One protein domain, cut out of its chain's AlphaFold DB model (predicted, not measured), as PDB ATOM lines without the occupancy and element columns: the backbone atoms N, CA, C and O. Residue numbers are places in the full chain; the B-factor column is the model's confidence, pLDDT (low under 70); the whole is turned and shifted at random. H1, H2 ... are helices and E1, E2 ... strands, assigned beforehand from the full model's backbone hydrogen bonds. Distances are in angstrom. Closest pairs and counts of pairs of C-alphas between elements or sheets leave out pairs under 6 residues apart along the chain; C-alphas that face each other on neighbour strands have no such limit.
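AT A GLANCE: This is residues 206 to 266 of the 275 residues of an uncharacterized protein of Phycisphaerae bacterium SM23_30 (UniProt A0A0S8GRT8). A small three-stranded sheet, E1, E2 and E5, has the helix H1 packed slantwise over one face, and a separate two-stranded hairpin, E3 and E4, reaches away from it as an arm. E4 bends sharply, the chain folds back to add E5 to the sheet beside E2, and the turn at the hairpin's tip, residues 250 to 255, sticks out. The printed part has 61 residues with one named helix and five named strands, along the chain H1 E1 E2 E3 E4 E5, in the class mixed, helices and strands. The larger sheet has the order E1 - E2 - E5, and both sheets are antiparallel. The whole is only just loose, close to compact, with a radius of gyration of the C-alphas of 12.7 A, and flat, spanning 40 by 28 by 13 A.

IN THESE COORDINATES: H1 is residues 206 to 218, 18.6 A long, and begins with C-alpha 206 at (-24.631, 38.729, 38.638). E1 is residues 223 to 228, 16.0 A long, and E2 is residues 232 to 239, 23.0 A long. E3 is residues 245 to 251, 16.1 A long. E4 is residues 254 to 261, 17.6 A long, with C-alpha 254 at (-5.508, 51.159, 39.559). E5 is residues 263 to 266, 9.9 A long, and ends with C-alpha 266 at (-22.451, 53.824, 46.166).

HOW THE PARTS SIT: H1 is on the sheet E1 E2 E5, two layers with the helix on one face, at a height over the sheet of 8.1 A. It lies over E1 and E2 and runs slantwise to the strands, at 44 degrees to E1 on the local plane. Its closest C-alphas to E2 are those of Pro 208 and Gly 236, 5.8 A. In H1, 7 of 9 O i to N i+4 pairs are within hydrogen-bond range. E1 and E2 form a hairpin, with N 225 and O 236 at 2.8 A. The edge strand E5 is antiparallel to the inner strand E2, with N 235 and O 264 at 2.8 A. E3 and E4 form the other hairpin, with N 249 and O 256 at 2.9 A. E4 bends by 84 degrees at residue 258. E3 and E5 are apart, and E4 and E5 meet only through their link. Residues 238 to 239 of E2 pair antiparallel with residues 242 to 243.

THE WHOLE: The two C-alphas farthest apart, those of Gly 219 and Asp 253, are 40.5 A apart. The printed part has no cut, and the five links between its elements are tight. The mean pLDDT of the printed part is 88.0, and no printed residue is under 70.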
ATOM      1  N   SER A 206     -23.603  39.769  38.741       83.50
ATOM      2  CA  SER A 206     -24.631  38.729  38.638       83.50
ATOM      3  C   SER A 206     -26.067  39.269  38.645       83.50
ATOM      4  O   SER A 206     -26.930  38.686  37.983       83.50
ATOM      5  N   ALA A 207     -26.335  40.389  39.325       87.31
ATOM      6  CA  ALA A 207     -27.693  40.914  39.480       87.31
ATOM      7  C   ALA A 207     -28.320  41.355  38.139       87.31
ATOM      8  O   ALA A 207     -29.422  40.888  37.830       87.31
ATOM      9  N   PRO A 208     -27.635  42.130  37.271       87.94
ATOM     10  CA  PRO A 208     -28.164  42.472  35.946       87.94
ATOM     11  C   PRO A 208     -28.415  41.253  35.049       87.94
ATOM     12  O   PRO A 208     -29.374  41.244  34.280       87.94
ATOM     13  N   ALA A 209     -27.596  40.201  35.161       86.19
ATOM     14  CA  ALA A 209     -27.812  38.957  34.422       86.19
ATOM     15  C   ALA A 209     -29.077  38.222  34.904       86.19
ATOM     16  O   ALA A 209     -29.855  37.719  34.090       86.19
ATOM     17  N   GLY A 210     -29.324  38.211  36.218       89.00
ATOM     18  CA  GLY A 210     -30.571  37.710  36.799       89.00
ATOM     19  C   GLY A 210     -31.793  38.510  36.340       89.00
ATOM     20  O   GLY A 210     -32.798  37.919  35.949       89.00
ATOM     21  N   ALA A 211     -31.687  39.841  36.294       90.56
ATOM     22  CA  ALA A 211     -32.743  40.701  35.765       90.56
ATOM     23  C   ALA A 211     -33.010  40.463  34.276       90.56
ATOM     24  O   ALA A 211     -34.168  40.395  33.881       90.56
ATOM     25  N   ALA A 212     -31.973  40.252  33.459       90.25
ATOM     26  CA  ALA A 212     -32.138  39.887  32.049       90.25
ATOM     27  C   ALA A 212     -32.918  38.573  31.876       90.25
ATOM     28  O   ALA A 212     -33.696  38.422  30.934       90.25
ATOM     29  N   TYR A 213     -32.709  37.611  32.778       90.81
ATOM     30  CA  TYR A 213     -33.462  36.360  32.786       90.81
ATOM     31  C   TYR A 213     -34.908  36.569  33.251       90.81
ATOM     32  O   TYR A 213     -35.826  36.143  32.555       90.81
ATOM     33  N   LEU A 214     -35.119  37.264  34.375       92.31
ATOM     34  CA  LEU A 214     -36.448  37.553  34.926       92.31
ATOM     35  C   LEU A 214     -37.305  38.391  33.967       92.31
ATOM     36  O   LEU A 214     -38.483  38.088  33.787       92.31
ATOM     37  N   GLY A 215     -36.707  39.389  33.313       93.88
ATOM     38  CA  GLY A 215     -37.362  40.282  32.356       93.88
ATOM     39  C   GLY A 215     -38.110  39.538  31.251       93.88
ATOM     40  O   GLY A 215     -39.227  39.908  30.896       93.88
ATOM     41  N   LYS A 216     -37.571  38.395  30.803       93.06
ATOM     42  CA  LYS A 216     -38.217  37.525  29.805       93.06
ATOM     43  C   LYS A 216     -39.549  36.938  30.278       93.06
ATOM     44  O   LYS A 216     -40.408  36.677  29.445       93.06
ATOM     45  N   PHE A 217     -39.716  36.711  31.581       94.06
ATOM     46  CA  PHE A 217     -40.939  36.138  32.153       94.06
ATOM     47  C   PHE A 217     -41.982  37.198  32.492       94.06
ATOM     48  O   PHE A 217     -43.173  36.926  32.385       94.06
ATOM     49  N   ILE A 218     -41.540  38.391  32.894       95.81
ATOM     50  CA  ILE A 218     -42.441  39.490  33.271       95.81
ATOM     51  C   ILE A 218     -42.769  40.428  32.100       95.81
ATOM     52  O   ILE A 218     -43.585  41.326  32.258       95.81
ATOM     53  N   GLY A 219     -42.160  40.215  30.928       95.19
ATOM     54  CA  GLY A 219     -42.375  41.041  29.739       95.19
ATOM     55  C   GLY A 219     -41.649  42.388  29.773       95.19
ATOM     56  O   GLY A 219     -41.967  43.263  28.973       95.19
ATOM     57  N   GLU A 220     -40.663  42.550  30.660       95.75
ATOM     58  CA  GLU A 220     -39.929  43.802  30.849       95.75
ATOM     59  C   GLU A 220     -38.502  43.705  30.318       95.75
ATOM     60  O   GLU A 220     -37.718  42.838  30.705       95.75
ATOM     61  N   ASN A 221     -38.143  44.649  29.453       93.75
ATOM     62  CA  ASN A 221     -36.825  44.705  28.817       93.75
ATOM     63  C   ASN A 221     -35.938  45.828  29.373       93.75
ATOM     64  O   ASN A 221     -34.767  45.915  29.006       93.75
ATOM     65  N   ASN A 222     -36.474  46.684  30.244       94.94
ATOM     66  CA  ASN A 222     -35.747  47.792  30.855       94.94
ATOM     67  C   ASN A 222     -35.877  47.690  32.375       94.94
ATOM     68  O   ASN A 222     -36.947  47.931  32.922       94.94
ATOM     69  N   ILE A 223     -34.801  47.284  33.049       94.31
ATOM     70  CA  ILE A 223     -34.818  46.971  34.482       94.31
ATOM     71  C   ILE A 223     -33.617  47.629  35.149       94.31
ATOM     72  O   ILE A 223     -32.482  47.471  34.701       94.31
ATOM     73  N   ILE A 224     -33.865  48.327  36.253       92.69
ATOM     74  CA  ILE A 224     -32.812  48.755  37.171       92.69
ATOM     75  C   ILE A 224     -32.709  47.699  38.266       92.69
ATOM     76  O   ILE A 224     -33.685  47.386  38.944       92.69
ATOM     77  N   THR A 225     -31.515  47.145  38.420       91.44
ATOM     78  CA  THR A 225     -31.169  46.285  39.553       91.44
ATOM     79  C   THR A 225     -30.549  47.125  40.648       91.44
ATOM     80  O   THR A 225     -29.807  48.061  40.354       91.44
ATOM     81  N   ALA A 226     -30.863  46.791  41.892       90.38
ATOM     82  CA  ALA A 226     -30.292  47.406  43.074       90.38
ATOM     83  C   ALA A 226     -30.073  46.309  44.121       90.38
ATOM     84  O   ALA A 226     -31.028  45.645  44.524       90.38
ATOM     85  N   ASP A 227     -28.823  46.106  44.521       85.50
ATOM     86  CA  ASP A 227     -28.411  45.192  45.583       85.50
ATOM     87  C   ASP A 227     -27.852  46.020  46.742       85.50
ATOM     88  O   ASP A 227     -26.821  46.683  46.614       85.50
ATOM     89  N   MET A 228     -28.590  46.052  47.850       85.62
ATOM     90  CA  MET A 228     -28.216  46.812  49.036       85.62
ATOM     91  C   MET A 228     -27.609  45.877  50.079       85.62
ATOM     92  O   MET A 228     -28.308  45.077  50.699       85.62
ATOM     93  N   GLY A 229     -26.305  46.028  50.307       78.31
ATOM     94  CA  GLY A 229     -25.603  45.430  51.434       78.31
ATOM     95  C   GLY A 229     -25.563  46.357  52.654       78.31
ATOM     96  O   GLY A 229     -26.068  47.476  52.644       78.31
ATOM     97  N   GLY A 230     -24.882  45.922  53.718       75.12
ATOM     98  CA  GLY A 230     -24.716  46.719  54.946       75.12
ATOM     99  C   GLY A 230     -23.724  47.888  54.845       75.12
ATOM    100  O   GLY A 230     -23.433  48.531  55.848       75.12
ATOM    101  N   THR A 231     -23.133  48.137  53.676       70.81
ATOM    102  CA  THR A 231     -22.083  49.162  53.481       70.81
ATOM    103  C   THR A 231     -22.179  49.838  52.116       70.81
ATOM    104  O   THR A 231     -21.821  51.012  51.978       70.81
ATOM    105  N   THR A 232     -22.668  49.110  51.112       77.00
ATOM    106  CA  THR A 232     -22.735  49.546  49.717       77.00
ATOM    107  C   THR A 232     -24.098  49.260  49.105       77.00
ATOM    108  O   THR A 232     -24.765  48.296  49.478       77.00
ATOM    109  N   LEU A 233     -24.485  50.096  48.146       84.94
ATOM    110  CA  LEU A 233     -25.572  49.837  47.207       84.94
ATOM    111  C   LEU A 233     -24.965  49.692  45.816       84.94
ATOM    112  O   LEU A 233     -24.334  50.628  45.322       84.94
ATOM    113  N   ASP A 234     -25.187  48.547  45.191       87.25
ATOM    114  CA  ASP A 234     -24.754  48.262  43.832       87.25
ATOM    115  C   ASP A 234     -25.958  48.328  42.894       87.25
ATOM    116  O   ASP A 234     -26.941  47.614  43.087       87.25
ATOM    117  N   SER A 235     -25.903  49.181  41.872       89.88
ATOM    118  CA  SER A 235     -26.968  49.307  40.879       89.88
ATOM    119  C   SER A 235     -26.482  49.030  39.465       89.88
ATOM    120  O   SER A 235     -25.373  49.399  39.077       89.88
ATOM    121  N   GLY A 236     -27.316  48.366  38.673       90.00
ATOM    122  CA  GLY A 236     -27.015  48.025  37.285       90.00
ATOM    123  C   GLY A 236     -28.229  48.206  36.388       90.00
ATOM    124  O   GLY A 236     -29.366  48.076  36.844       90.00
ATOM    125  N   LEU A 237     -27.986  48.489  35.110       89.75
ATOM    126  CA  LEU A 237     -29.026  48.762  34.122       89.75
ATOM    127  C   LEU A 237     -29.112  47.635  33.087       89.75
ATOM    128  O   LEU A 237     -28.133  47.299  32.416       89.75
ATOM    129  N   LEU A 238     -30.316  47.096  32.931       91.38
ATOM    130  CA  LEU A 238     -30.743  46.345  31.762       91.38
ATOM    131  C   LEU A 238     -31.475  47.312  30.831       91.38
ATOM    132  O   LEU A 238     -32.463  47.918  31.244       91.38
ATOM    133  N   SER A 239     -31.016  47.442  29.589       91.31
ATOM    134  CA  SER A 239     -31.683  48.250  28.567       91.31
ATOM    135  C   SER A 239     -31.942  47.403  27.331       91.31
ATOM    136  O   SER A 239     -31.041  46.728  26.831       91.31
ATOM    137  N   ASN A 240     -33.182  47.414  26.838       92.19
ATOM    138  CA  ASN A 240     -33.610  46.624  25.681       92.19
ATOM    139  C   ASN A 240     -33.223  45.131  25.791       92.19
ATOM    140  O   ASN A 240     -32.712  44.530  24.846       92.19
ATOM    141  N   GLY A 241     -33.400  44.543  26.978       89.69
ATOM    142  CA  GLY A 241     -33.097  43.138  27.270       89.69
ATOM    143  C   GLY A 241     -31.601  42.808  27.300       89.69
ATOM    144  O   GLY A 241     -31.234  41.640  27.420       89.69
ATOM    145  N   THR A 242     -30.735  43.820  27.203       89.06
ATOM    146  CA  THR A 242     -29.280  43.676  27.157       89.06
ATOM    147  C   THR A 242     -28.652  44.357  28.361       89.06
ATOM    148  O   THR A 242     -29.011  45.475  28.728       89.06
ATOM    149  N   VAL A 243     -27.705  43.677  28.999       89.56
ATOM    150  CA  VAL A 243     -26.952  44.267  30.105       89.56
ATOM    151  C   VAL A 243     -25.795  45.085  29.544       89.56
ATOM    152  O   VAL A 243     -25.002  44.580  28.743       89.56
ATOM    153  N   SER A 244     -25.663  46.323  30.010       87.25
ATOM    154  CA  SER A 244     -24.568  47.202  29.609       87.25
ATOM    155  C   SER A 244     -23.210  46.692  30.099       87.25
ATOM    156  O   SER A 244     -23.038  46.281  31.251       87.25
ATOM    157  N   LEU A 245     -22.218  46.735  29.207       88.56
ATOM    158  CA  LEU A 245     -20.818  46.452  29.516       88.56
ATOM    159  C   LEU A 245     -19.993  47.719  29.317       88.56
ATOM    160  O   LEU A 245     -20.084  48.357  28.268       88.56
ATOM    161  N   LYS A 246     -19.102  48.019  30.263       87.81
ATOM    162  CA  LYS A 246     -18.121  49.103  30.129       87.81
ATOM    163  C   LYS A 246     -16.720  48.560  29.869       87.81
ATOM    164  O   LYS A 246     -16.352  47.469  30.311       87.81
ATOM    165  N   SER A 247     -15.942  49.318  29.097       84.12
ATOM    166  CA  SER A 247     -14.553  48.976  28.786       84.12
ATOM    167  C   SER A 247     -13.617  49.615  29.800       84.12
ATOM    168  O   SER A 247     -13.381  50.819  29.771       84.12
ATOM    169  N   GLY A 248     -13.038  48.768  30.641       86.00
ATOM    170  CA  GLY A 248     -12.148  49.162  31.713       86.00
ATOM    171  C   GLY A 248     -12.876  49.668  32.953       86.00
ATOM    172  O   GLY A 248     -13.983  50.200  32.883       86.00
ATOM    173  N   ILE A 249     -12.228  49.476  34.098       86.56
ATOM    174  CA  ILE A 249     -12.699  49.916  35.410       86.56
ATOM    175  C   ILE A 249     -11.549  50.446  36.234       86.56
ATOM    176  O   ILE A 249     -10.421  49.977  36.104       86.56
ATOM    177  N   TRP A 250     -11.870  51.387  37.107       85.88
ATOM    178  CA  TRP A 250     -11.005  51.738  38.214       85.88
ATOM    179  C   TRP A 250     -11.329  50.843  39.400       85.88
ATOM    180  O   TRP A 250     -12.501  50.616  39.708       85.88
ATOM    181  N   VAL A 251     -10.289  50.330  40.041       81.44
ATOM    182  CA  VAL A 251     -10.383  49.722  41.361       81.44
ATOM    183  C   VAL A 251      -9.321  50.384  42.218       81.44
ATOM    184  O   VAL A 251      -8.135  50.246  41.939       81.44
ATOM    185  N   ASP A 252      -9.770  51.122  43.230       80.56
ATOM    186  CA  ASP A 252      -8.925  52.058  43.977       80.56
ATOM    187  C   ASP A 252      -8.215  53.046  43.024       80.56
ATOM    188  O   ASP A 252      -8.888  53.745  42.258       80.56
ATOM    189  N   ASP A 253      -6.881  53.084  43.025       83.94
ATOM    190  CA  ASP A 253      -6.083  53.964  42.165       83.94
ATOM    191  C   ASP A 253      -5.607  53.279  40.861       83.94
ATOM    192  O   ASP A 253      -4.924  53.902  40.037       83.94
ATOM    193  N   ASP A 254      -5.965  52.006  40.660       87.81
ATOM    194  CA  ASP A 254      -5.508  51.159  39.559       87.81
ATOM    195  C   ASP A 254      -6.578  50.964  38.482       87.81
ATOM    196  O   ASP A 254      -7.771  50.821  38.760       87.81
ATOM    197  N   ARG A 255      -6.154  50.904  37.213       88.94
ATOM    198  CA  ARG A 255      -7.069  50.726  36.077       88.94
ATOM    199  C   ARG A 255      -6.971  49.324  35.492       88.94
ATOM    200  O   ARG A 255      -5.927  48.944  34.969       88.94
ATOM    201  N   LEU A 256      -8.072  48.582  35.467       91.12
ATOM    202  CA  LEU A 256      -8.192  47.380  34.648       91.12
ATOM    203  C   LEU A 256      -8.728  47.739  33.267       91.12
ATOM    204  O   LEU A 256      -9.614  48.573  33.122       91.12
ATOM    205  N   GLY A 257      -8.223  47.065  32.241       92.19
ATOM    206  CA  GLY A 257      -8.643  47.223  30.852       92.19
ATOM    207  C   GLY A 257      -9.624  46.157  30.359       92.19
ATOM    208  O   GLY A 257      -9.950  46.159  29.168       92.19
ATOM    209  N   ILE A 258     -10.069  45.238  31.218       92.00
ATOM    210  CA  ILE A 258     -11.060  44.210  30.870       92.00
ATOM    211  C   ILE A 258     -12.448  44.828  30.647       92.00
ATOM    212  O   ILE A 258     -12.745  45.918  31.138       92.00
ATOM    213  N   LYS A 259     -13.307  44.138  29.895       90.12
ATOM    214  CA  LYS A 259     -14.734  44.479  29.840       90.12
ATOM    215  C   LYS A 259     -15.425  43.907  31.067       90.12
ATOM    216  O   LYS A 259     -15.188  42.746  31.387       90.12
ATOM    217  N   VAL A 260     -16.288  44.694  31.697       90.62
ATOM    218  CA  VAL A 260     -17.089  44.254  32.844       90.62
ATOM    219  C   VAL A 260     -18.520  44.750  32.721       90.62
ATOM    220  O   VAL A 260     -18.794  45.684  31.964       90.62
ATOM    221  N   VAL A 261     -19.414  44.155  33.503       89.69
ATOM    222  CA  VAL A 261     -20.769  44.661  33.705       89.69
ATOM    223  C   VAL A 261     -20.724  46.063  34.280       89.69
ATOM    224  O   VAL A 261     -19.999  46.348  35.236       89.69
ATOM    225  N   GLU A 262     -21.504  46.948  33.678       88.12
ATOM    226  CA  GLU A 262     -21.686  48.291  34.186       88.12
ATOM    227  C   GLU A 262     -22.555  48.258  35.445       88.12
ATOM    228  O   GLU A 262     -23.783  48.245  35.395       88.12
ATOM    229  N   VAL A 263     -21.863  48.222  36.579       86.31
ATOM    230  CA  VAL A 263     -22.434  48.433  37.905       86.31
ATOM    231  C   VAL A 263     -21.895  49.745  38.463       86.31
ATOM    232  O   VAL A 263     -20.705  50.062  38.305       86.31
ATOM    233  N   SER A 264     -22.787  50.509  39.084       83.88
ATOM    234  CA  SER A 264     -22.475  51.681  39.892       83.88
ATOM    235  C   SER A 264     -22.565  51.300  41.362       83.88
ATOM    236  O   SER A 264     -23.602  50.819  41.807       83.88
ATOM    237  N   SER A 265     -21.491  51.528  42.109       78.50
ATOM    238  CA  SER A 265     -21.433  51.236  43.541       78.50
ATOM    239  C   SER A 265     -21.431  52.542  44.322       78.50
ATOM    240  O   SER A 265     -20.562  53.390  44.116       78.50
ATOM    241  N   ILE A 266     -22.388  52.702  45.229       79.06
ATOM    242  CA  ILE A 266     -22.451  53.824  46.166       79.06
ATOM    243  C   ILE A 266     -22.002  53.302  47.530       79.06
ATOM    244  O   ILE A 266     -22.593  52.370  48.074       79.06
TER     245      ILE A 266